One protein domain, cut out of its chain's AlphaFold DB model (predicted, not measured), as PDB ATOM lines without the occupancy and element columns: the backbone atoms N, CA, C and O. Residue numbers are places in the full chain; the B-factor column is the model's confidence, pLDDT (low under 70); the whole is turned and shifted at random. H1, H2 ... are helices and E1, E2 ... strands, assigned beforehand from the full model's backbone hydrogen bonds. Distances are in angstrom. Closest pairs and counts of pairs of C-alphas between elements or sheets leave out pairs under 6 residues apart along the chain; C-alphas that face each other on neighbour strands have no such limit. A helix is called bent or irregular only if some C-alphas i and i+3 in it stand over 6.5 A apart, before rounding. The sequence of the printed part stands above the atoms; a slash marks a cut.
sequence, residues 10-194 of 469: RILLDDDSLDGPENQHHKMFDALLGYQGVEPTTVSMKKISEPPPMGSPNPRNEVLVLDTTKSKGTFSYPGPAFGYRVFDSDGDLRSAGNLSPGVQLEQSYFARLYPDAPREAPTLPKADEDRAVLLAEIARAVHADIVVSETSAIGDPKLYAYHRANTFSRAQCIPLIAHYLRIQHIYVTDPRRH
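Overview. This is residues 10 to 194 of the 469 residues of an uncharacterized protein of Rhodococcus kyotonensis (UniProt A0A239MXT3). Two small sheets of three strands meet near E2 and E3, and one long helix, H5, packs on a face of both. H7 covers the other face of the parallel sheet E2 E1 E6 with H2 next to it; H4 and H6 pack on H5, and E7 lies farthest out. The printed part has 185 residues, with seven named helices and seven named strands in the order E1 H1 H2 E2 H3 E3 E4 E5 H4 H5 E6 H6 H7 E7, a mixed class. The second sheet, E3 E4 E5, is antiparallel. The whole is compact, with a radius of gyration of the C-alphas of 17.5 A and spans of 53 by 50 by 30 A.

Along the chain. E1, residues 10 to 14, begins at C-alpha 10 (178.793, 149.095, 114.102). H1 is residues 15 to 18, H2 24 to 33 and E2 38 to 43, 16.5 A long. H3 is residues 46 to 49, E3 63 to 67, E4 82 to 87 and E5 93 to 99, 17.3 A long. H4, residues 102 to 113, is 17.3 A long; H5, residues 126 to 142, is 24.2 A. E6 is residues 146 to 148, H6 160 to 163 and H7 170 to 183, 20.2 A long. E7, residues 187 to 190, ends at C-alpha 190 (163.819, 156.688, 100.889). H3 is irregular, with C-alphas 46 and 49 at 7.3 A; H7 only just, with C-alphas 172 and 175 at 6.6 A.

Arrangement. E1, H1, H2 and E2 make a strand-helix-strand unit, two parallel neighbour strands with helices between, its crossover right-handed. N 13 and O 41 of E1 and E2 are 2.8 A apart; N 12 and O 146 of E1 and E6 are 2.8 A apart. H5 is over E1 at a height of 8.9 A; H7 is on the opposite face. H2 touches H7 at a steep tilt of 41 degrees, the same way, closest at the C-alphas of His 25 and Ala 171, 5.7 A. E3, E4 and E5 form a meander of two hairpins, each strand antiparallel to the one before: N 64 and O 85 are 2.8 A apart, N 84 and O 97 2.9 A. H5 and this sheet make two layers, a helix on one face, at a height of 10.0 A. The C-alphas of Val 43 in E2 and Val 63 in E3 are 5.1 A apart. H4 touches H5 with residues 104 to 105 alone, closest at the C-alphas of Leu 105 and Val 133, 6.6 A. H6 touches H5, with the C-alphas of Ala 161 and Val 133 at 4.7 A. H3 stands at the level of the sheet E3 E4 E5; H1 only grazes the other. E7 pairs with no named strand. Every O i to N i+4 pair is within hydrogen-bond range in H2 and H5, against 7 of 8 in H4 and 8 of 10 in H7; H1, H3 and H6 are too short for one.

Size, cuts and confidence. The C-alphas farthest apart, of Thr 74 and Thr 189, are 55.8 A apart. The printed part has no cut. The links H3 to E3, E3 to E4, H4 to H5 and E6 to H6 are long. The mean pLDDT of the printed part is 87.5; residues 112 to 123, 155 and 157 are under 70.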
ATOM      1  N   ARG A  10     179.286 149.522 112.786       96.81
ATOM      2  CA  ARG A  10     178.793 149.095 114.102       96.81
ATOM      3  C   ARG A  10     178.327 150.290 114.914       96.81
ATOM      4  O   ARG A  10     179.106 151.213 115.142       96.81
ATOM      5  N   ILE A  11     177.084 150.260 115.376       97.69
ATOM      6  CA  ILE A  11     176.455 151.389 116.065       97.69
ATOM      7  C   ILE A  11     176.007 150.942 117.452       97.69
ATOM      8  O   ILE A  11     175.187 150.037 117.566       97.69
ATOM      9  N   LEU A  12     176.529 151.580 118.500       97.62
ATOM     10  CA  LEU A  12     176.075 151.383 119.874       97.62
ATOM     11  C   LEU A  12     174.950 152.373 120.189       97.62
ATOM     12  O   LEU A  12     175.152 153.580 120.099       97.62
ATOM     13  N   LEU A  13     173.783 151.867 120.569       97.56
ATOM     14  CA  LEU A  13     172.593 152.648 120.885       97.56
ATOM     15  C   LEU A  13     172.413 152.732 122.399       97.56
ATOM     16  O   LEU A  13     172.296 151.706 123.072       97.56
ATOM     17  N   ASP A  14     172.375 153.951 122.919       95.94
ATOM     18  CA  ASP A  14     172.102 154.243 124.319       95.94
ATOM     19  C   ASP A  14     170.590 154.205 124.601       95.94
ATOM     20  O   ASP A  14     169.930 155.248 124.620       95.94
ATOM     21  N   ASP A  15     170.052 152.997 124.794       95.19
ATOM     22  CA  ASP A  15     168.615 152.672 124.800       95.19
ATOM     23  C   ASP A  15     167.800 153.622 125.689       95.19
ATOM     24  O   ASP A  15     166.850 154.251 125.229       95.19
ATOM     25  N   ASP A  16     168.250 153.856 126.930       93.62
ATOM     26  CA  ASP A  16     167.471 154.682 127.864       93.62
ATOM     27  C   ASP A  16     167.424 156.175 127.501       93.62
ATOM     28  O   ASP A  16     166.614 156.902 128.073       93.62
ATOM     29  N   SER A  17     168.317 156.653 126.628       92.19
ATOM     30  CA  SER A  17     168.301 158.043 126.149       92.19
ATOM     31  C   SER A  17     167.466 158.219 124.883       92.19
ATOM     32  O   SER A  17     167.085 159.333 124.541       92.19
ATOM     33  N   LEU A  18     167.180 157.123 124.177       91.44
ATOM     34  CA  LEU A  18     166.451 157.148 122.912       91.44
ATOM     35  C   LEU A  18     164.930 157.128 123.122       91.44
ATOM     36  O   LEU A  18     164.192 157.456 122.183       91.44
ATOM     37  N   ASP A  19     164.488 156.840 124.352       86.56
ATOM     38  CA  ASP A  19     163.122 157.008 124.848       86.56
ATOM     39  C   ASP A  19     162.651 158.461 124.636       86.56
ATOM     40  O   ASP A  19     163.082 159.395 125.311       86.56
ATOM     41  N   GLY A  20     161.744 158.682 123.684       81.44
ATOM     42  CA  GLY A  20     161.223 160.016 123.392       81.44
ATOM     43  C   GLY A  20     160.153 160.012 122.303       81.44
ATOM     44  O   GLY A  20     159.945 158.993 121.643       81.44
ATOM     45  N   PRO A  21     159.447 161.139 122.097       81.12
ATOM     46  CA  PRO A  21     158.439 161.236 121.050       81.12
ATOM     47  C   PRO A  21     159.069 160.982 119.674       81.12
ATOM     48  O   PRO A  21     160.085 161.581 119.315       81.12
ATOM     49  N   GLU A  22     158.466 160.087 118.890       86.44
ATOM     50  CA  GLU A  22     158.916 159.815 117.526       86.44
ATOM     51  C   GLU A  22     158.744 161.053 116.638       86.44
ATOM     52  O   GLU A  22     157.629 161.525 116.410       86.44
ATOM     53  N   ASN A  23     159.845 161.531 116.061       90.69
ATOM     54  CA  ASN A  23     159.830 162.513 114.981       90.69
ATOM     55  C   ASN A  23     160.265 161.865 113.650       90.69
ATOM     56  O   ASN A  23     160.579 160.673 113.573       90.69
ATOM     57  N   GLN A  24     160.259 162.646 112.568       90.31
ATOM     58  CA  GLN A  24     160.646 162.159 111.242       90.31
ATOM     59  C   GLN A  24     162.109 161.690 111.180       90.31
ATOM     60  O   GLN A  24     162.388 160.702 110.498       90.31
ATOM     61  N   HIS A  25     163.023 162.342 111.906       90.69
ATOM     62  CA  HIS A  25     164.428 161.939 111.979       90.69
ATOM     63  C   HIS A  25     164.595 160.598 112.694       90.69
ATOM     64  O   HIS A  25     165.355 159.767 112.211       90.69
ATOM     65  N   HIS A  26     163.835 160.330 113.762       93.12
ATOM     66  CA  HIS A  26     163.859 159.038 114.459       93.12
ATOM     67  C   HIS A  26     163.434 157.910 113.514       93.12
ATOM     68  O   HIS A  26     164.196 156.981 113.280       93.12
ATOM     69  N   LYS A  27     162.287 158.067 112.835       94.62
ATOM     70  CA  LYS A  27     161.788 157.074 111.864       94.62
ATOM     71  C   LYS A  27     162.763 156.817 110.718       94.62
ATOM     72  O   LYS A  27     162.823 155.713 110.183       94.62
ATOM     73  N   MET A  28     163.477 157.852 110.283       95.56
ATOM     74  CA  MET A  28     164.476 157.728 109.228       95.56
ATOM     75  C   MET A  28     165.748 157.036 109.723       95.56
ATOM     76  O   MET A  28     166.259 156.162 109.029       95.56
ATOM     77  N   PHE A  29     166.227 157.402 110.912       97.06
ATOM     78  CA  PHE A  29     167.352 156.759 111.577       97.06
ATOM     79  C   PHE A  29     167.085 155.262 111.789       97.06
ATOM     80  O   PHE A  29     167.871 154.441 111.322       97.06
ATOM     81  N   ASP A  30     165.935 154.897 112.359       96.31
ATOM     82  CA  ASP A  30     165.559 153.498 112.601       96.31
ATOM     83  C   ASP A  30     165.492 152.692 111.296       96.31
ATOM     84  O   ASP A  30     165.969 151.559 111.219       96.31
ATOM     85  N   ALA A  31     164.970 153.295 110.222       97.19
ATOM     86  CA  ALA A  31     164.943 152.659 108.908       97.19
ATOM     87  C   ALA A  31     166.352 152.431 108.323       97.19
ATOM     88  O   ALA A  31     166.587 151.426 107.647       97.19
ATOM     89  N   LEU A  32     167.306 153.331 108.591       97.94
ATOM     90  CA  LEU A  32     168.702 153.174 108.171       97.94
ATOM     91  C   LEU A  32     169.417 152.041 108.922       97.94
ATOM     92  O   LEU A  32     170.256 151.364 108.325       97.94
ATOM     93  N   LEU A  33     169.053 151.776 110.181       96.88
ATOM     94  CA  LEU A  33     169.595 150.647 110.947       96.88
ATOM     95  C   LEU A  33     169.246 149.281 110.334       96.88
ATOM     96  O   LEU A  33     169.962 148.309 110.559       96.88
ATOM     97  N   GLY A  34     168.181 149.203 109.528       95.38
ATOM     98  CA  GLY A  34     167.746 147.977 108.850       95.38
ATOM     99  C   GLY A  34     168.559 147.589 107.606       95.38
ATOM    100  O   GLY A  34     168.280 146.562 106.987       95.38
ATOM    101  N   TYR A  35     169.545 148.389 107.190       96.38
ATOM    102  CA  TYR A  35     170.367 148.077 106.018       96.38
ATOM    103  C   TYR A  35     171.455 147.045 106.346       96.38
ATOM    104  O   TYR A  35     172.115 147.127 107.371       96.38
ATOM    105  N   GLN A  36     171.726 146.112 105.422       91.81
ATOM    106  CA  GLN A  36     172.677 144.998 105.615       91.81
ATOM    107  C   GLN A  36     174.104 145.432 106.026       91.81
ATOM    108  O   GLN A  36     174.836 144.655 106.646       91.81
ATOM    109  N   GLY A  37     174.506 146.653 105.663       92.38
ATOM    110  CA  GLY A  37     175.799 147.242 106.017       92.38
ATOM    111  C   GLY A  37     175.855 147.871 107.412       92.38
ATOM    112  O   GLY A  37     176.923 148.320 107.807       92.38
ATOM    113  N   VAL A  38     174.746 147.912 108.150       96.75
ATOM    114  CA  VAL A  38     174.641 148.540 109.472       96.75
ATOM    115  C   VAL A  38     174.372 147.462 110.520       96.75
ATOM    116  O   VAL A  38     173.585 146.542 110.307       96.75
ATOM    117  N   GLU A  39     175.077 147.539 111.640       96.12
ATOM    118  CA  GLU A  39     175.001 146.581 112.739       96.12
ATOM    119  C   GLU A  39     174.709 147.339 114.042       96.12
ATOM    120  O   GLU A  39     175.647 147.788 114.711       96.12
ATOM    121  N   PRO A  40     173.425 147.541 114.387       96.94
ATOM    122  CA  PRO A  40     173.053 148.165 115.647       96.94
ATOM    123  C   PRO A  40     173.263 147.196 116.814       96.94
ATOM    124  O   PRO A  40     173.014 145.995 116.709       96.94
ATOM    125  N   THR A  41     173.699 147.718 117.952       96.88
ATOM    126  CA  THR A  41     173.746 147.006 119.231       96.88
ATOM    127  C   THR A  41     173.273 147.955 120.322       96.88
ATOM    128  O   THR A  41     173.728 149.093 120.374       96.88
ATOM    129  N   THR A  42     172.363 147.526 121.186       97.12
ATOM    130  CA  THR A  42     171.802 148.369 122.249       97.12
ATOM    131  C   THR A  42     172.530 148.164 123.572       97.12
ATOM    132  O   THR A  42     173.083 147.099 123.841       97.12
ATOM    133  N   VAL A  43     172.532 149.187 124.419       96.19
ATOM    134  CA  VAL A  43     172.919 149.080 125.826       96.19
ATOM    135  C   VAL A  43     171.951 149.894 126.674       96.19
ATOM    136  O   VAL A  43     171.653 151.042 126.357       96.19
ATOM    137  N   SER A  44     171.462 149.295 127.759       94.69
ATOM    138  CA  SER A  44     170.647 149.984 128.761       94.69
ATOM    139  C   SER A  44     171.488 150.234 130.006       94.69
ATOM    140  O   SER A  44     171.927 149.306 130.691       94.69
ATOM    141  N   MET A  45     171.704 151.507 130.320       91.00
ATOM    142  CA  MET A  45     172.470 151.933 131.487       91.00
ATOM    143  C   MET A  45     171.661 151.747 132.778       91.00
ATOM    144  O   MET A  45     172.241 151.530 133.840       91.00
ATOM    145  N   LYS A  46     170.318 151.752 132.701       89.62
ATOM    146  CA  LYS A  46     169.433 151.417 133.834       89.62
ATOM    147  C   LYS A  46     169.664 149.987 134.349       89.62
ATOM    148  O   LYS A  46     169.561 149.753 135.548       89.62
ATOM    149  N   LYS A  47     170.034 149.047 133.469       88.12
ATOM    150  CA  LYS A  47     170.267 147.632 133.820       88.12
ATOM    151  C   LYS A  47     171.652 147.344 134.416       88.12
ATOM    152  O   LYS A  47     171.900 146.218 134.831       88.12
ATOM    153  N   ILE A  48     172.553 148.330 134.515       89.12
ATOM    154  CA  ILE A  48     173.944 148.098 134.957       89.12
ATOM    155  C   ILE A  48     174.041 147.473 136.358       89.12
ATOM    156  O   ILE A  48     174.965 146.713 136.650       89.12
ATOM    157  N   SER A  49     173.100 147.795 137.243       79.69
ATOM    158  CA  SER A  49     173.114 147.314 138.631       79.69
ATOM    159  C   SER A  49     172.330 146.016 138.842       79.69
ATOM    160  O   SER A  49     172.371 145.456 139.938       79.69
ATOM    161  N   GLU A  50     171.619 145.530 137.824       79.81
ATOM    162  CA  GLU A  50     170.666 144.430 137.954       79.81
ATOM    163  C   GLU A  50     171.067 143.279 137.027       79.81
ATOM    164  O   GLU A  50     170.900 143.374 135.809       79.81
ATOM    165  N   PRO A  51     171.604 142.164 137.560       74.88
ATOM    166  CA  PRO A  51     171.826 140.993 136.731       74.88
ATOM    167  C   PRO A  51     170.476 140.486 136.202       74.88
ATOM    168  O   PRO A  51     169.493 140.475 136.950       74.88
ATOM    169  N   PRO A  52     170.414 140.034 134.938       79.69
ATOM    170  CA  PRO A  52     169.185 139.474 134.401       79.69
ATOM    171  C   PRO A  52     168.722 138.283 135.262       79.69
ATOM    172  O   PRO A  52     169.566 137.546 135.792       79.69
ATOM    173  N   PRO A  53     167.400 138.079 135.424       83.81
ATOM    174  CA  PRO A  53     166.864 136.973 136.207       83.81
ATOM    175  C   PRO A  53     167.447 135.635 135.754       83.81
ATOM    176  O   PRO A  53     167.592 135.373 134.559       83.81
ATOM    177  N   MET A  54     167.760 134.752 136.702       80.75
ATOM    178  CA  MET A  54     168.287 133.431 136.368       80.75
ATOM    179  C   MET A  54     167.297 132.682 135.456       80.75
ATOM    180  O   MET A  54     166.134 132.509 135.811       80.75
ATOM    181  N   GLY A  55     167.764 132.246 134.283       81.81
ATOM    182  CA  GLY A  55     166.942 131.541 133.294       81.81
ATOM    183  C   GLY A  55     166.197 132.438 132.299       81.81
ATOM    184  O   GLY A  55     165.476 131.909 131.456       81.81
ATOM    185  N   SER A  56     166.371 133.766 132.344       84.31
ATOM    186  CA  SER A  56     165.887 134.631 131.265       84.31
ATOM    187  C   SER A  56     166.593 134.287 129.946       84.31
ATOM    188  O   SER A  56     167.796 134.006 129.971       84.31
ATOM    189  N   PRO A  57     165.897 134.338 128.796       86.19
ATOM    190  CA  PRO A  57     166.552 134.182 127.504       86.19
ATOM    191  C   PRO A  57     167.649 135.239 127.335       86.19
ATOM    192  O   PRO A  57     167.512 136.365 127.820       86.19
ATOM    193  N   ASN A  58     168.732 134.872 126.646       87.06
ATOM    194  CA  ASN A  58     169.768 135.836 126.297       87.06
ATOM    195  C   ASN A  58     169.156 136.949 125.436       87.06
ATOM    196  O   ASN A  58     168.331 136.662 124.557       87.06
ATOM    197  N   PRO A  59     169.548 138.208 125.666       87.94
ATOM    198  CA  PRO A  59     169.091 139.293 124.824       87.94
ATOM    199  C   PRO A  59     169.706 139.186 123.424       87.94
ATOM    200  O   PRO A  59     170.725 138.525 123.228       87.94
ATOM    201  N   ARG A  60     169.085 139.846 122.444       90.56
ATOM    202  CA  ARG A  60     169.539 139.862 121.046       90.56
ATOM    203  C   ARG A  60     170.048 141.245 120.684       90.56
ATOM    204  O   ARG A  60     169.359 142.221 120.962       90.56
ATOM    205  N   ASN A  61     171.205 141.314 120.026       92.06
ATOM    206  CA  ASN A  61     171.874 142.566 119.658       92.06
ATOM    207  C   ASN A  61     172.022 143.540 120.846       92.06
ATOM    208  O   ASN A  61     171.891 144.748 120.672       92.06
ATOM    209  N   GLU A  62     172.284 143.028 122.052       95.12
ATOM    210  CA  GLU A  62     172.404 143.833 123.275       95.12
ATOM    211  C   GLU A  62     173.790 143.636 123.905       95.12
ATOM    212  O   GLU A  62     174.361 142.537 123.898       95.12
ATOM    213  N   VAL A  63     174.330 144.710 124.479       95.75
ATOM    214  CA  VAL A  63     175.468 144.676 125.394       95.75
ATOM    215  C   VAL A  63     174.936 144.699 126.819       95.75
ATOM    216  O   VAL A  63     174.418 145.712 127.287       95.75
ATOM    217  N   LEU A  64     175.115 143.596 127.540       94.94
ATOM    218  CA  LEU A  64     174.876 143.561 128.977       94.94
ATOM    219  C   LEU A  64     176.113 144.072 129.701       94.94
ATOM    220  O   LEU A  64     177.202 143.519 129.536       94.94
ATOM    221  N   VAL A  65     175.936 145.092 130.532       95.00
ATOM    222  CA  VAL A  65     176.982 145.654 131.390       95.00
ATOM    223  C   VAL A  65     176.552 145.474 132.837       95.00
ATOM    224  O   VAL A  65     175.391 145.694 133.151       95.00
ATOM    225  N   LEU A  66     177.464 145.038 133.701       94.50
ATOM    226  CA  LEU A  66     177.200 144.777 135.115       94.50
ATOM    227  C   LEU A  66     178.240 145.482 135.978       94.50
ATOM    228  O   LEU A  66     179.437 145.339 135.728       94.50
ATOM    229  N   ASP A  67     177.803 146.205 137.006       93.62
ATOM    230  CA  ASP A  67     178.701 146.798 137.999       93.62
ATOM    231  C   ASP A  67     179.364 145.699 138.844       93.62
ATOM    232  O   ASP A  67     178.723 144.985 139.616       93.62
ATOM    233  N   THR A  68     180.681 145.566 138.695       92.56
ATOM    234  CA  THR A  68     181.520 144.613 139.428       92.56
ATOM    235  C   THR A  68     182.429 145.313 140.437       92.56
ATOM    236  O   THR A  68     183.321 144.682 141.013       92.56
ATOM    237  N   THR A  69     182.192 146.599 140.721       90.44
ATOM    238  CA  THR A  69     183.035 147.443 141.579       90.44
ATOM    239  C   THR A  69     183.213 146.853 142.974       90.44
ATOM    240  O   THR A  69     184.326 146.844 143.492       90.44
ATOM    241  N   LYS A  70     182.148 146.315 143.586       88.31
ATOM    242  CA  LYS A  70     182.220 145.693 144.925       88.31
ATOM    243  C   LYS A  70     182.956 144.353 144.933       88.31
ATOM    244  O   LYS A  70     183.484 143.955 145.964       88.31
ATOM    245  N   SER A  71     182.971 143.659 143.799       85.62
ATOM    246  CA  SER A  71     183.620 142.355 143.629       85.62
ATOM    247  C   SER A  71     185.051 142.452 143.094       85.62
ATOM    248  O   SER A  71     185.694 141.422 142.896       85.62
ATOM    249  N   LYS A  72     185.558 143.664 142.829       82.25
ATOM    250  CA  LYS A  72     186.911 143.839 142.301       82.25
ATOM    251  C   LYS A  72     187.943 143.452 143.369       82.25
ATOM    252  O   LYS A  72     187.815 143.821 144.536       82.25
ATOM    253  N   GLY A  73     188.951 142.679 142.975       78.19
ATOM    254  CA  GLY A  73     190.004 142.224 143.883       78.19
ATOM    255  C   GLY A  73     190.920 143.365 144.337       78.19
ATOM    256  O   GLY A  73     190.929 144.452 143.761       78.19
ATOM    257  N   THR A  74     191.763 143.102 145.336       79.00
ATOM    258  CA  THR A  74     192.729 144.077 145.888       79.00
ATOM    259  C   THR A  74     193.767 144.581 144.879       79.00
ATOM    260  O   THR A  74     194.411 145.592 145.132       79.00
ATOM    261  N   PHE A  75     193.930 143.898 143.741       78.62
ATOM    262  CA  PHE A  75     194.860 144.259 142.664       78.62
ATOM    263  C   PHE A  75     194.191 144.984 141.482       78.62
ATOM    264  O   PHE A  75     194.821 145.185 140.447       78.62
ATOM    265  N   SER A  76     192.909 145.347 141.591       77.88
ATOM    266  CA  SER A  76     192.197 146.082 140.542       77.88
ATOM    267  C   SER A  76     192.496 147.582 140.593       77.88
ATOM    268  O   SER A  76     192.749 148.139 141.661       77.88
ATOM    269  N   TYR A  77     192.404 148.255 139.443       80.00
ATOM    270  CA  TYR A  77     192.530 149.711 139.377       80.00
ATOM    271  C   TYR A  77     191.524 150.409 140.319       80.00
ATOM    272  O   TYR A  77     190.412 149.903 140.548       80.00
ATOM    273  N   PRO A  78     191.896 151.563 140.904       81.81
ATOM    274  CA  PRO A  78     190.975 152.370 141.697       81.81
ATOM    275  C   PRO A  78     189.784 152.854 140.849       81.81
ATOM    276  O   PRO A  78     189.856 152.910 139.625       81.81
ATOM    277  N   GLY A  79     188.664 153.165 141.510       87.62
ATOM    278  CA  GLY A  79     187.434 153.611 140.842       87.62
ATOM    279  C   GLY A  79     186.451 152.494 140.446       87.62
ATOM    280  O   GLY A  79     186.576 151.362 140.926       87.62
ATOM    281  N   PRO A  80     185.429 152.810 139.635       91.31
ATOM    282  CA  PRO A  80     184.400 151.855 139.233       91.31
ATOM    283  C   PRO A  80     184.937 150.788 138.267       91.31
ATOM    284  O   PRO A  80     185.843 151.048 137.469       91.31
ATOM    285  N   ALA A  81     184.367 149.586 138.338       92.31
ATOM    286  CA  ALA A  81     184.686 148.456 137.472       92.31
ATOM    287  C   ALA A  81     183.400 147.789 136.979       92.31
ATOM    288  O   ALA A  81     182.454 147.621 137.745       92.31
ATOM    289  N   PHE A  82     183.382 147.392 135.710       94.44
ATOM    290  CA  PHE A  82     182.214 146.773 135.088       94.44
ATOM    291  C   PHE A  82     182.610 145.511 134.329       94.44
ATOM    292  O   PHE A  82     183.673 145.465 133.717       94.44
ATOM    293  N   GLY A  83     181.762 144.489 134.337       93.75
ATOM    294  CA  GLY A  83     181.831 143.376 133.391       93.75
ATOM    295  C   GLY A  83     180.913 143.647 132.202       93.75
ATOM    296  O   GLY A  83     179.844 144.220 132.393       93.75
ATOM    297  N   TYR A  84     181.289 143.231 130.993       95.50
ATOM    298  CA  TYR A  84     180.411 143.319 129.822       95.50
ATOM    299  C   TYR A  84     180.290 141.986 129.081       95.50
ATOM    300  O   TYR A  84     181.213 141.166 129.095       95.50
ATOM    301  N   ARG A  85     179.147 141.783 128.420       95.38
ATOM    302  CA  ARG A  85     178.847 140.660 127.521       95.38
ATOM    303  C   ARG A  85     178.086 141.175 126.305       95.38
ATOM    304  O   ARG A  85     177.130 141.923 126.468       95.38
ATOM    305  N   VAL A  86     178.500 140.774 125.109       94.69
ATOM    306  CA  VAL A  86     177.880 141.170 123.837       94.69
ATOM    307  C   VAL A  86     177.172 139.970 123.237       94.69
ATOM    308  O   VAL A  86     177.802 138.927 123.056       94.69
ATOM    309  N   PHE A  87     175.901 140.139 122.894       93.50
ATOM    310  CA  PHE A  87     175.091 139.111 122.250       93.50
ATOM    311  C   PHE A  87     174.763 139.508 120.812       93.50
ATOM    312  O   PHE A  87     174.540 140.685 120.525       93.50
ATOM    313  N   ASP A  88     174.764 138.537 119.903       91.50
ATOM    314  CA  ASP A  88     174.405 138.756 118.501       91.50
ATOM    315  C   ASP A  88     172.886 138.676 118.255       91.50
ATOM    316  O   ASP A  88     172.078 138.696 119.189       91.50
ATOM    317  N   SER A  89     172.479 138.623 116.984       88.81
ATOM    318  CA  SER A  89     171.071 138.576 116.584       88.81
ATOM    319  C   SER A  89     170.356 137.289 116.986       88.81
ATOM    320  O   SER A  89     169.131 137.302 117.121       88.81
ATOM    321  N   ASP A  90     171.096 136.199 117.177       90.69
ATOM    322  CA  ASP A  90     170.556 134.896 117.560       90.69
ATOM    323  C   ASP A  90     170.524 134.725 119.088       90.69
ATOM    324  O   ASP A  90     169.772 133.897 119.610       90.69
ATOM    325  N   GLY A  91     171.224 135.605 119.815       89.88
ATOM    326  CA  GLY A  91     171.347 135.588 121.273       89.88
ATOM    327  C   GLY A  91     172.571 134.810 121.751       89.88
ATOM    328  O   GLY A  91     172.669 134.477 122.938       89.88
ATOM    329  N   ASP A  92     173.507 134.522 120.846       91.62
ATOM    330  CA  ASP A  92     174.757 133.852 121.166       91.62
ATOM    331  C   ASP A  92     175.780 134.854 121.707       91.62
ATOM    332  O   ASP A  92     175.860 136.016 121.295       91.62
ATOM    333  N   LEU A  93     176.575 134.402 122.681       93.00
ATOM    334  CA  LEU A  93     177.612 135.228 123.291       93.00
ATOM    335  C   LEU A  93     178.760 135.429 122.298       93.00
ATOM    336  O   LEU A  93     179.542 134.515 122.040       93.00
ATOM    337  N   ARG A  94     178.910 136.658 121.807       92.88
ATOM    338  CA  ARG A  94     179.962 137.031 120.858       92.88
ATOM    339  C   ARG A  94     181.276 137.386 121.543       92.88
ATOM    340  O   ARG A  94     182.350 137.030 121.063       92.88
ATOM    341  N   SER A  95     181.208 138.145 122.632       93.88
ATOM    342  CA  SER A  95     182.387 138.565 123.394       93.88
ATOM    343  C   SER A  95     182.030 138.939 124.829       93.88
ATOM    344  O   SER A  95     180.884 139.257 125.140       93.88
ATOM    345  N   ALA A  96     183.020 138.895 125.718       95.19
ATOM    346  CA  ALA A  96     182.887 139.328 127.103       95.19
ATOM    347  C   ALA A  96     184.220 139.871 127.626       95.19
ATOM    348  O   ALA A  96     185.284 139.494 127.133       95.19
ATOM    349  N   GLY A  97     184.168 140.730 128.641       94.19
ATOM    350  CA  GLY A  97     185.366 141.298 129.251       94.19
ATOM    351  C   GLY A  97     185.062 142.190 130.448       94.19
ATOM    352  O   GLY A  97     183.959 142.168 130.989       94.19
ATOM    353  N   ASN A  98     186.056 142.979 130.853       93.06
ATOM    354  CA  ASN A  98     185.947 143.937 131.950       93.06
ATOM    355  C   ASN A  98     186.299 145.353 131.469       93.06
ATOM    356  O   ASN A  98     187.155 145.527 130.601       93.06
ATOM    357  N   LEU A  99     185.664 146.352 132.071       92.06
ATOM    358  CA  LEU A  99     185.863 147.782 131.863       92.06
ATOM    359  C   LEU A  99     186.287 148.421 133.187       92.06
ATOM    360  O   LEU A  99     185.873 147.997 134.269       92.06
ATOM    361  N   SER A 100     187.105 149.464 133.120       90.38
ATOM    362  CA  SER A 100     187.529 150.231 134.297       90.38
ATOM    363  C   SER A 100     187.654 151.709 133.917       90.38
ATOM    364  O   SER A 100     188.764 152.169 133.657       90.38
ATOM    365  N   PRO A 101     186.533 152.455 133.845       89.38
ATOM    366  CA  PRO A 101     186.522 153.831 133.342       89.38
ATOM    367  C   PRO A 101     187.108 154.858 134.325       89.38
ATOM    368  O   PRO A 101     187.114 156.045 134.017       89.38
ATOM    369  N   GLY A 102     187.595 154.440 135.501       85.88
ATOM    370  CA  GLY A 102     188.076 155.340 136.559       85.88
ATOM    371  C   GLY A 102     189.094 156.378 136.080       85.88
ATOM    372  O   GLY A 102     188.935 157.559 136.365       85.88
ATOM    373  N   VAL A 103     190.072 155.965 135.269       84.44
ATOM    374  CA  VAL A 103     191.076 156.884 134.700       84.44
ATOM    375  C   VAL A 103     190.426 157.919 133.776       84.44
ATOM    376  O   VAL A 103     190.797 159.087 133.803       84.44
ATOM    377  N   GLN A 104     189.444 157.514 132.967       84.81
ATOM    378  CA  GLN A 104     188.758 158.412 132.032       84.81
ATOM    379  C   GLN A 104     187.835 159.392 132.761       84.81
ATOM    380  O   GLN A 104     187.746 160.549 132.361       84.81
ATOM    381  N   LEU A 105     187.181 158.952 133.839       84.00
ATOM    382  CA  LEU A 105     186.384 159.822 134.704       84.00
ATOM    383  C   LEU A 105     187.261 160.900 135.352       84.00
ATOM    384  O   LEU A 105     186.911 162.077 135.324       84.00
ATOM    385  N   GLU A 106     188.433 160.522 135.868       82.00
ATOM    386  CA  GLU A 106     189.406 161.483 136.400       82.00
ATOM    387  C   GLU A 106     189.889 162.457 135.315       82.00
ATOM    388  O   GLU A 106     189.939 163.663 135.549       82.00
ATOM    389  N   GLN A 107     190.192 161.967 134.109       79.88
ATOM    390  CA  GLN A 107     190.611 162.810 132.984       79.88
ATOM    391  C   GLN A 107     189.536 163.826 132.569       79.88
ATOM    392  O   GLN A 107     189.875 164.992 132.370       79.88
ATOM    393  N   SER A 108     188.264 163.421 132.476       77.06
ATOM    394  CA  SER A 108     187.146 164.335 132.186       77.06
ATOM    395  C   SER A 108     186.988 165.399 133.275       77.06
ATOM    396  O   SER A 108     186.864 166.586 132.966       77.06
ATOM    397  N   TYR A 109     187.104 165.002 134.545       77.81
ATOM    398  CA  TYR A 109     187.078 165.933 135.671       77.81
ATOM    399  C   TYR A 109     188.217 166.962 135.594       77.81
ATOM    400  O   TYR A 109     187.976 168.165 135.709       77.81
ATOM    401  N   PHE A 110     189.456 166.519 135.345       75.31
ATOM    402  CA  PHE A 110     190.604 167.421 135.230       75.31
ATOM    403  C   PHE A 110     190.521 168.333 134.006       75.31
ATOM    404  O   PHE A 110     190.860 169.507 134.125       75.31
ATOM    405  N   ALA A 111     190.047 167.839 132.856       71.38
ATOM    406  CA  ALA A 111     189.902 168.632 131.634       71.38
ATOM    407  C   ALA A 111     189.041 169.891 131.851       71.38
ATOM    408  O   ALA A 111     189.325 170.945 131.287       71.38
ATOM    409  N   ARG A 112     188.037 169.817 132.734       67.00
ATOM    410  CA  ARG A 112     187.173 170.956 133.082       67.00
ATOM    411  C   ARG A 112     187.822 172.002 133.980       67.00
ATOM    412  O   ARG A 112     187.354 173.136 134.008       67.00
ATOM    413  N   LEU A 113     188.859 171.634 134.727       67.12
ATOM    414  CA  LEU A 113     189.547 172.545 135.643       67.12
ATOM    415  C   LEU A 113     190.578 173.435 134.930       67.12
ATOM    416  O   LEU A 113     191.088 174.370 135.548       67.12
ATOM    417  N   TYR A 114     190.887 173.178 133.652       63.66
ATOM    418  CA  TYR A 114     191.861 173.975 132.907       63.66
ATOM    419  C   TYR A 114     191.272 175.312 132.401       63.66
ATOM    420  O   TYR A 114     190.151 175.350 131.889       63.66
ATOM    421  N   PRO A 115     192.032 176.420 132.524       48.19
ATOM    422  CA  PRO A 115     191.534 177.794 132.387       48.19
ATOM    423  C   PRO A 115     191.194 178.247 130.958       48.19
ATOM    424  O   PRO A 115     190.540 179.278 130.814       48.19
ATOM    425  N   ASP A 116     191.582 177.494 129.926       54.31
ATOM    426  CA  ASP A 116     191.305 177.834 128.519       54.31
ATOM    427  C   ASP A 116     189.909 177.380 128.049       54.31
ATOM    428  O   ASP A 116     189.506 177.627 126.912       54.31
ATOM    429  N   ALA A 117     189.132 176.723 128.918       48.69
ATOM    430  CA  ALA A 117     187.748 176.382 128.629       48.69
ATOM    431  C   ALA A 117     186.859 177.644 128.719       48.69
ATOM    432  O   ALA A 117     186.912 178.351 129.729       48.69
ATOM    433  N   PRO A 118     185.988 177.927 127.728       47.38
ATOM    434  CA  PRO A 118     185.100 179.086 127.777       47.38
ATOM    435  C   PRO A 118     184.263 179.057 129.063       47.38
ATOM    436  O   PRO A 118     183.617 178.044 129.372       47.38
ATOM    437  N   ARG A 119     184.323 180.171 129.812       50.59
ATOM    438  CA  ARG A 119     183.789 180.365 131.176       50.59
ATOM    439  C   ARG A 119     182.267 180.211 131.303       50.59
ATOM    440  O   ARG A 119     181.774 180.166 132.422       50.59
ATOM    441  N   GLU A 120     181.539 180.123 130.190       48.88
ATOM    442  CA  GLU A 120     180.074 180.258 130.152       48.88
ATOM    443  C   GLU A 120     179.310 178.974 129.780       48.88
ATOM    444  O   GLU A 120     178.085 178.999 129.706       48.88
ATOM    445  N   ALA A 121     179.981 177.836 129.562       52.91
ATOM    446  CA  ALA A 121     179.247 176.608 129.238       52.91
ATOM    447  C   ALA A 121     178.477 176.081 130.469       52.91
ATOM    448  O   ALA A 121     179.059 176.027 131.559       52.91
ATOM    449  N   PRO A 122     177.212 175.651 130.312       57.19
ATOM    450  CA  PRO A 122     176.453 175.043 131.397       57.19
ATOM    451  C   PRO A 122     177.206 173.833 131.958       57.19
ATOM    452  O   PRO A 122     177.757 173.017 131.220       57.19
ATOM    453  N   THR A 123     177.253 173.722 133.284       68.94
ATOM    454  CA  THR A 123     177.853 172.566 133.954       68.94
ATOM    455  C   THR A 123     177.019 171.327 133.657       68.94
ATOM    456  O   THR A 123     175.891 171.217 134.142       68.94
ATOM    457  N   LEU A 124     177.574 170.401 132.876       76.62
ATOM    458  CA  LEU A 124     176.950 169.112 132.602       76.62
ATOM    459  C   LEU A 124     176.704 168.349 133.922       76.62
ATOM    460  O   LEU A 124     177.615 168.283 134.757       76.62
ATOM    461  N   PRO A 125     175.517 167.752 134.136       85.56
ATOM    462  CA  PRO A 125     175.266 166.921 135.305       85.56
ATOM    463  C   PRO A 125     176.275 165.771 135.399       85.56
ATOM    464  O   PRO A 125     176.564 165.104 134.408       85.56
ATOM    465  N   LYS A 126     176.769 165.481 136.609       84.31
ATOM    466  CA  LYS A 126     177.738 164.394 136.833       84.31
ATOM    467  C   LYS A 126     177.247 163.037 136.304       84.31
ATOM    468  O   LYS A 126     178.032 162.275 135.762       84.31
ATOM    469  N   ALA A 127     175.953 162.750 136.433       87.81
ATOM    470  CA  ALA A 127     175.372 161.506 135.933       87.81
ATOM    471  C   ALA A 127     175.492 161.366 134.403       87.81
ATOM    472  O   ALA A 127     175.768 160.272 133.918       87.81
ATOM    473  N   ASP A 128     175.340 162.465 133.660       87.62
ATOM    474  CA  ASP A 128     175.465 162.477 132.198       87.62
ATOM    475  C   ASP A 128     176.931 162.322 131.772       87.62
ATOM    476  O   ASP A 128     177.225 161.619 130.807       87.62
ATOM    477  N   GLU A 129     177.865 162.907 132.528       86.62
ATOM    478  CA  GLU A 129     179.305 162.694 132.343       86.62
ATOM    479  C   GLU A 129     179.709 161.238 132.594       86.62
ATOM    480  O   GLU A 129     180.343 160.617 131.734       86.62
ATOM    481  N   ASP A 130     179.318 160.678 133.743       89.12
ATOM    482  CA  ASP A 130     179.615 159.293 134.112       89.12
ATOM    483  C   ASP A 130     179.046 158.327 133.054       89.12
ATOM    484  O   ASP A 130     179.725 157.388 132.620       89.12
ATOM    485  N   ARG A 131     177.821 158.599 132.575       91.31
ATOM    486  CA  ARG A 131     177.162 157.857 131.492       91.31
ATOM    487  C   ARG A 131     177.936 157.961 130.180       91.31
ATOM    488  O   ARG A 131     178.209 156.927 129.573       91.31
ATOM    489  N   ALA A 132     178.316 159.165 129.750       90.50
ATOM    490  CA  ALA A 132     179.046 159.384 128.499       90.50
ATOM    491  C   ALA A 132     180.413 158.684 128.498       90.50
ATOM    492  O   ALA A 132     180.778 158.028 127.519       90.50
ATOM    493  N   VAL A 133     181.155 158.764 129.607       90.56
ATOM    494  CA  VAL A 133     182.444 158.072 129.761       90.56
ATOM    495  C   VAL A 133     182.265 156.557 129.701       90.56
ATOM    496  O   VAL A 133     183.023 155.873 129.008       90.56
ATOM    497  N   LEU A 134     181.256 156.020 130.390       92.81
ATOM    498  CA  LEU A 134     180.987 154.589 130.361       92.81
ATOM    499  C   LEU A 134     180.548 154.115 128.965       92.81
ATOM    500  O   LEU A 134     181.076 153.112 128.491       92.81
ATOM    501  N   LEU A 135     179.671 154.849 128.270       94.00
ATOM    502  CA  LEU A 135     179.281 154.547 126.884       94.00
ATOM    503  C   LEU A 135     180.486 154.522 125.942       94.00
ATOM    504  O   LEU A 135     180.607 153.599 125.140       94.00
ATOM    505  N   ALA A 136     181.404 155.486 126.058       92.12
ATOM    506  CA  ALA A 136     182.613 155.518 125.240       92.12
ATOM    507  C   ALA A 136     183.523 154.300 125.494       92.12
ATOM    508  O   ALA A 136     184.064 153.716 124.551       92.12
ATOM    509  N   GLU A 137     183.668 153.869 126.751       92.19
ATOM    510  CA  GLU A 137     184.435 152.660 127.075       92.19
ATOM    511  C   GLU A 137     183.745 151.374 126.609       92.19
ATOM    512  O   GLU A 137     184.424 150.476 126.100       92.19
ATOM    513  N   ILE A 138     182.414 151.291 126.711       94.94
ATOM    514  CA  ILE A 138     181.634 150.179 126.156       94.94
ATOM    515  C   ILE A 138     181.836 150.123 124.641       94.94
ATOM    516  O   ILE A 138     182.217 149.078 124.117       94.94
ATOM    517  N   ALA A 139     181.664 151.248 123.944       94.88
ATOM    518  CA  ALA A 139     181.833 151.359 122.499       94.88
ATOM    519  C   ALA A 139     183.208 150.866 122.047       94.88
ATOM    520  O   ALA A 139     183.311 150.026 121.150       94.88
ATOM    521  N   ARG A 140     184.271 151.303 122.730       92.25
ATOM    522  CA  ARG A 140     185.639 150.846 122.472       92.25
ATOM    523  C   ARG A 140     185.786 149.335 122.666       92.25
ATOM    524  O   ARG A 140     186.426 148.677 121.847       92.25
ATOM    525  N   ALA A 141     185.216 148.789 123.737       92.75
ATOM    526  CA  ALA A 141     185.325 147.372 124.077       92.75
ATOM    527  C   ALA A 141     184.537 146.451 123.134       92.75
ATOM    528  O   ALA A 141     184.936 145.306 122.913       92.75
ATOM    529  N   VAL A 142     183.443 146.949 122.552       94.00
ATOM    530  CA  VAL A 142     182.638 146.215 121.560       94.00
ATOM    531  C   VAL A 142     183.013 146.549 120.114       94.00
ATOM    532  O   VAL A 142     182.436 145.980 119.185       94.00
ATOM    533  N   HIS A 143     184.007 147.423 119.922       93.62
ATOM    534  CA  HIS A 143     184.443 147.948 118.628       93.62
ATOM    535  C   HIS A 143     183.301 148.596 117.829       93.62
ATOM    536  O   HIS A 143     183.160 148.337 116.632       93.62
ATOM    537  N   ALA A 144     182.464 149.385 118.503       95.19
ATOM    538  CA  ALA A 144     181.491 150.246 117.846       95.19
ATOM    539  C   ALA A 144     182.207 151.419 117.160       95.19
ATOM    540  O   ALA A 144     183.160 151.981 117.699       95.19
ATOM    541  N   ASP A 145     181.738 151.773 115.968       94.06
ATOM    542  CA  ASP A 145     182.227 152.914 115.191       94.06
ATOM    543  C   ASP A 145     181.592 154.226 115.658       94.06
ATOM    544  O   ASP A 145     182.237 155.278 115.655       94.06
ATOM    545  N   ILE A 146     180.319 154.142 116.055       94.69
ATOM    546  CA  ILE A 146     179.480 155.262 116.475       94.69
ATOM    547  C   ILE A 146     178.726 154.885 117.753       94.69
ATOM    548  O   ILE A 146     178.248 153.758 117.891       94.69
ATOM    549  N   VAL A 147     178.586 155.850 118.657       95.50
ATOM    550  CA  VAL A 147     177.657 155.834 119.788       95.50
ATOM    551  C   VAL A 147     176.515 156.798 119.494       95.50
ATOM    552  O   VAL A 147     176.755 157.942 119.111       95.50
ATOM    553  N   VAL A 148     175.281 156.352 119.697       95.69
ATOM    554  CA  VAL A 148     174.080 157.179 119.547       95.69
ATOM    555  C   VAL A 148     173.418 157.341 120.897       95.69
ATOM    556  O   VAL A 148     173.079 156.350 121.536       95.69
ATOM    557  N   SER A 149     173.235 158.584 121.321       94.12
ATOM    558  CA  SER A 149     172.543 158.947 122.558       94.12
ATOM    559  C   SER A 149     171.678 160.184 122.284       94.12
ATOM    560  O   SER A 149     171.799 160.782 121.220       94.12
ATOM    561  N   GLU A 150     170.833 160.608 123.221       92.62
ATOM    562  CA  GLU A 150     170.206 161.953 123.221       92.62
ATOM    563  C   GLU A 150     170.462 162.703 124.541       92.62
ATOM    564  O   GLU A 150     169.735 163.617 124.929       92.62
ATOM    565  N   THR A 151     171.489 162.285 125.281       89.81
ATOM    566  CA  THR A 151     171.884 162.936 126.534       89.81
ATOM    567  C   THR A 151     172.459 164.330 126.286       89.81
ATOM    568  O   THR A 151     173.020 164.616 125.228       89.81
ATOM    569  N   SER A 152     172.386 165.196 127.302       86.19
ATOM    570  CA  SER A 152     172.906 166.571 127.213       86.19
ATOM    571  C   SER A 152     174.429 166.645 127.031       86.19
ATOM    572  O   SER A 152     174.965 167.690 126.677       86.19
ATOM    573  N   ALA A 153     175.117 165.522 127.244       82.69
ATOM    574  CA  ALA A 153     176.551 165.389 127.079       82.69
ATOM    575  C   ALA A 153     176.988 165.507 125.610       82.69
ATOM    576  O   ALA A 153     178.105 165.943 125.348       82.69
ATOM    577  N   ILE A 154     176.142 165.109 124.652       80.69
ATOM    578  CA  ILE A 154     176.544 164.900 123.253       80.69
ATOM    579  C   ILE A 154     177.143 166.155 122.644       80.69
ATOM    580  O   ILE A 154     176.549 167.229 122.661       80.69
ATOM    581  N   GLY A 155     178.316 165.981 122.039       68.31
ATOM    582  CA  GLY A 155     179.011 167.062 121.362       68.31
ATOM    583  C   GLY A 155     179.671 168.067 122.305       68.31
ATOM    584  O   GLY A 155     180.226 169.032 121.793       68.31
ATOM    585  N   ASP A 156     179.668 167.859 123.632       75.25
ATOM    586  CA  ASP A 156     180.441 168.690 124.562       75.25
ATOM    587  C   ASP A 156     181.948 168.444 124.358       75.25
ATOM    588  O   ASP A 156     182.476 167.431 124.825       75.25
ATOM    589  N   PRO A 157     182.694 169.368 123.723       67.62
ATOM    590  CA  PRO A 157     184.108 169.161 123.423       67.62
ATOM    591  C   PRO A 157     184.985 169.065 124.684       67.62
ATOM    592  O   PRO A 157     186.163 168.725 124.578       67.62
ATOM    593  N   LYS A 158     184.446 169.373 125.875       70.12
ATOM    594  CA  LYS A 158     185.159 169.292 127.156       70.12
ATOM    595  C   LYS A 158     185.197 167.874 127.728       70.12
ATOM    596  O   LYS A 158     185.981 167.616 128.642       70.12
ATOM    597  N   LEU A 159     184.362 166.955 127.238       73.50
ATOM    598  CA  LEU A 159     184.325 165.581 127.730       73.50
ATOM    599  C   LEU A 159     185.395 164.713 127.069       73.50
ATOM    600  O   LEU A 159     185.351 164.437 125.870       73.50
ATOM    601  N   TYR A 160     186.302 164.167 127.885       72.38
ATOM    602  CA  TYR A 160     187.362 163.278 127.401       72.38
ATOM    603  C   TYR A 160     186.814 162.000 126.740       72.38
ATOM    604  O   TYR A 160     187.459 161.421 125.863       72.38
ATOM    605  N   ALA A 161     185.597 161.584 127.115       73.69
ATOM    606  CA  ALA A 161     184.865 160.479 126.497       73.69
ATOM    607  C   ALA A 161     184.819 160.578 124.959       73.69
ATOM    608  O   ALA A 161     184.995 159.571 124.269       73.69
ATOM    609  N   TYR A 162     184.674 161.789 124.410       70.75
ATOM    610  CA  TYR A 162     184.538 161.997 122.965       70.75
ATOM    611  C   TYR A 162     185.846 161.942 122.183       70.75
ATOM    612  O   TYR A 162     185.823 161.815 120.965       70.75
ATOM    613  N   HIS A 163     186.995 161.910 122.858       72.81
ATOM    614  CA  HIS A 163     188.254 161.543 122.203       72.81
ATOM    615  C   HIS A 163     188.379 160.034 121.962       72.81
ATOM    616  O   HIS A 163     189.287 159.588 121.255       72.81
ATOM    617  N   ARG A 164     187.506 159.230 122.579       78.56
ATOM    618  CA  ARG A 164     187.600 157.764 122.576       78.56
ATOM    619  C   ARG A 164     186.492 157.085 121.786       78.56
ATOM    620  O   ARG A 164     186.709 155.965 121.330       78.56
ATOM    621  N   ALA A 165     185.354 157.749 121.604       86.56
ATOM    622  CA  ALA A 165     184.245 157.262 120.798       86.56
ATOM    623  C   ALA A 165     183.558 158.415 120.057       86.56
ATOM    624  O   ALA A 165     183.342 159.485 120.625       86.56
ATOM    625  N   ASN A 166     183.158 158.166 118.809       88.25
ATOM    626  CA  ASN A 166     182.377 159.122 118.031       88.25
ATOM    627  C   ASN A 166     180.925 159.072 118.509       88.25
ATOM    628  O   ASN A 166     180.244 158.074 118.277       88.25
ATOM    629  N   THR A 167     180.469 160.109 119.208       90.12
ATOM    630  CA  THR A 167     179.122 160.142 119.795       90.12
ATOM    631  C   THR A 167     178.270 161.198 119.113       90.12
ATOM    632  O   THR A 167     178.707 162.338 118.973       90.12
ATOM    633  N   PHE A 168     177.056 160.825 118.723       91.88
ATOM    634  CA  PHE A 168     176.148 161.673 117.956       91.88
ATOM    635  C   PHE A 168     174.696 161.476 118.406       91.88
ATOM    636  O   PHE A 168     174.345 160.431 118.954       91.88
ATOM    637  N   SER A 169     173.835 162.453 118.127       93.00
ATOM    638  CA  SER A 169     172.381 162.261 118.199       93.00
ATOM    639  C   SER A 169     171.861 161.416 117.032       93.00
ATOM    640  O   SER A 169     172.566 161.207 116.034       93.00
ATOM    641  N   ARG A 170     170.598 160.966 117.095       94.62
ATOM    642  CA  ARG A 170     169.963 160.269 115.956       94.62
ATOM    643  C   ARG A 170     169.965 161.125 114.694       94.62
ATOM    644  O   ARG A 170     170.268 160.623 113.612       94.62
ATOM    645  N   ALA A 171     169.665 162.416 114.836       93.50
ATOM    646  CA  ALA A 171     169.647 163.365 113.725       93.50
ATOM    647  C   ALA A 171     171.029 163.495 113.064       93.50
ATOM    648  O   ALA A 171     171.144 163.383 111.846       93.50
ATOM    649  N   GLN A 172     172.082 163.640 113.871       92.94
ATOM    650  CA  GLN A 172     173.465 163.738 113.392       92.94
ATOM    651  C   GLN A 172     173.960 162.437 112.735       92.94
ATOM    652  O   GLN A 172     174.779 162.480 111.819       92.94
ATOM    653  N   CYS A 173     173.449 161.275 113.154       95.31
ATOM    654  CA  CYS A 173     173.841 159.984 112.581       95.31
ATOM    655  C   CYS A 173     173.312 159.733 111.169       95.31
ATOM    656  O   CYS A 173     173.940 158.987 110.419       95.31
ATOM    657  N   ILE A 174     172.170 160.310 110.792       97.25
ATOM    658  CA  ILE A 174     171.547 160.066 109.484       97.25
ATOM    659  C   ILE A 174     172.520 160.315 108.318       97.25
ATOM    660  O   ILE A 174     172.738 159.380 107.538       97.25
ATOM    661  N   PRO A 175     173.140 161.504 108.179       96.31
ATOM    662  CA  PRO A 175     174.071 161.753 107.084       96.31
ATOM    663  C   PRO A 175     175.332 160.885 107.159       96.31
ATOM    664  O   PRO A 175     175.858 160.507 106.115       96.31
ATOM    665  N   LEU A 176     175.781 160.499 108.359       95.19
ATOM    666  CA  LEU A 176     176.943 159.622 108.547       95.19
ATOM    667  C   LEU A 176     176.670 158.197 108.050       95.19
ATOM    668  O   LEU A 176     177.455 157.643 107.279       95.19
ATOM    669  N   ILE A 177     175.530 157.617 108.439       97.56
ATOM    670  CA  ILE A 177     175.117 156.284 107.983       97.56
ATOM    671  C   ILE A 177     174.865 156.311 106.474       97.56
ATOM    672  O   ILE A 177     175.325 155.428 105.750       97.56
ATOM    673  N   ALA A 178     174.178 157.343 105.979       97.50
ATOM    674  CA  ALA A 178     173.927 157.512 104.554       97.50
ATOM    675  C   ALA A 178     175.232 157.634 103.754       97.50
ATOM    676  O   ALA A 178     175.371 156.987 102.716       97.50
ATOM    677  N   HIS A 179     176.202 158.410 104.241       96.69
ATOM    678  CA  HIS A 179     177.531 158.523 103.647       96.69
ATOM    679  C   HIS A 179     178.250 157.169 103.605       96.69
ATOM    680  O   HIS A 179     178.681 156.734 102.534       96.69
ATOM    681  N   TYR A 180     178.288 156.449 104.728       96.44
ATOM    682  CA  TYR A 180     178.866 155.108 104.789       96.44
ATOM    683  C   TYR A 180     178.217 154.157 103.761       96.44
ATOM    684  O   TYR A 180     178.923 153.471 103.018       96.44
ATOM    685  N   LEU A 181     176.884 154.164 103.635       97.06
ATOM    686  CA  LEU A 181     176.172 153.366 102.629       97.06
ATOM    687  C   LEU A 181     176.565 153.757 101.192       97.06
ATOM    688  O   LEU A 181     176.766 152.870 100.360       97.06
ATOM    689  N   ARG A 182     176.758 155.050 100.893       96.94
ATOM    690  CA  ARG A 182     177.216 155.514  99.567       96.94
ATOM    691  C   ARG A 182     178.628 155.048  99.228       96.94
ATOM    692  O   ARG A 182     178.868 154.690  98.071       96.94
ATOM    693  N   ILE A 183     179.530 154.997 100.211       95.25
ATOM    694  CA  ILE A 183     180.870 154.406 100.053       95.25
ATOM    695  C   ILE A 183     180.768 152.909  99.726       95.25
ATOM    696  O   ILE A 183     181.520 152.408  98.895       95.25
ATOM    697  N   GLN A 184     179.766 152.212 100.270       94.62
ATOM    698  CA  GLN A 184     179.442 150.821  99.915       94.62
ATOM    699  C   GLN A 184     178.612 150.677  98.622       94.62
ATOM    700  O   GLN A 184     178.100 149.598  98.329       94.62
ATOM    701  N   HIS A 185     178.471 151.747  97.833       95.25
ATOM    702  CA  HIS A 185     177.661 151.807  96.609       95.25
ATOM    703  C   HIS A 185     176.152 151.561  96.799       95.25
ATOM    704  O   HIS A 185     175.454 151.204  95.848       95.25
ATOM    705  N   ILE A 186     175.630 151.804  98.000       96.56
ATOM    706  CA  ILE A 186     174.202 151.770  98.321       96.56
ATOM    707  C   ILE A 186     173.697 153.215  98.400       96.56
ATOM    708  O   ILE A 186     173.911 153.917  99.385       96.56
ATOM    709  N   TYR A 187     173.018 153.676  97.349       97.50
ATOM    710  CA  TYR A 187     172.548 155.060  97.249       97.50
ATOM    711  C   TYR A 187     171.060 155.161  97.596       97.50
ATOM    712  O   TYR A 187     170.191 154.985  96.740       97.50
ATOM    713  N   VAL A 188     170.782 155.393  98.878       97.19
ATOM    714  CA  VAL A 188     169.431 155.451  99.453       97.19
ATOM    715  C   VAL A 188     168.731 156.765  99.106       97.19
ATOM    716  O   VAL A 188     169.345 157.819  99.192       97.19
ATOM    717  N   THR A 189     167.445 156.711  98.754       96.50
ATOM    718  CA  THR A 189     166.601 157.907  98.530       96.50
ATOM    719  C   THR A 189     165.338 157.936  99.384       96.50
ATOM    720  O   THR A 189     164.755 158.995  99.578       96.50
ATOM    721  N   ASP A 190     164.908 156.788  99.912       96.00
ATOM    722  CA  ASP A 190     163.819 156.688 100.889       96.00
ATOM    723  C   ASP A 190     164.138 155.522 101.837       96.00
ATOM    724  O   ASP A 190     163.836 154.368 101.500       96.00
ATOM    725  N   PRO A 191     164.777 155.794 102.994       95.81
ATOM    726  CA  PRO A 191     165.170 154.756 103.944       95.81
ATOM    727  C   PRO A 191     163.987 153.910 104.419       95.81
ATOM    728  O   PRO A 191     164.086 152.690 104.475       95.81
ATOM    729  N   ARG A 192     162.829 154.538 104.668       95.12
ATOM    730  CA  ARG A 192     161.625 153.878 105.212       95.12
ATOM    731  C   ARG A 192     161.044 152.832 104.270       95.12
ATOM    732  O   ARG A 192     160.432 151.866 104.710       95.12
ATOM    733  N   ARG A 193     161.200 153.042 102.963       94.69
ATOM    734  CA  ARG A 193     160.761 152.100 101.922       94.69
ATOM    735  C   ARG A 193     161.910 151.276 101.348       94.69
ATOM    736  O   ARG A 193     161.713 150.617 100.329       94.69
ATOM    737  N   HIS A 194     163.099 151.364 101.945       93.75
ATOM    738  CA  HIS A 194     164.338 150.782 101.440       93.75
ATOM    739  C   HIS A 194     164.604 151.073  99.951       93.75
ATOM    740  O   HIS A 194     165.145 150.234  99.227       93.75
TER     741      HIS A 194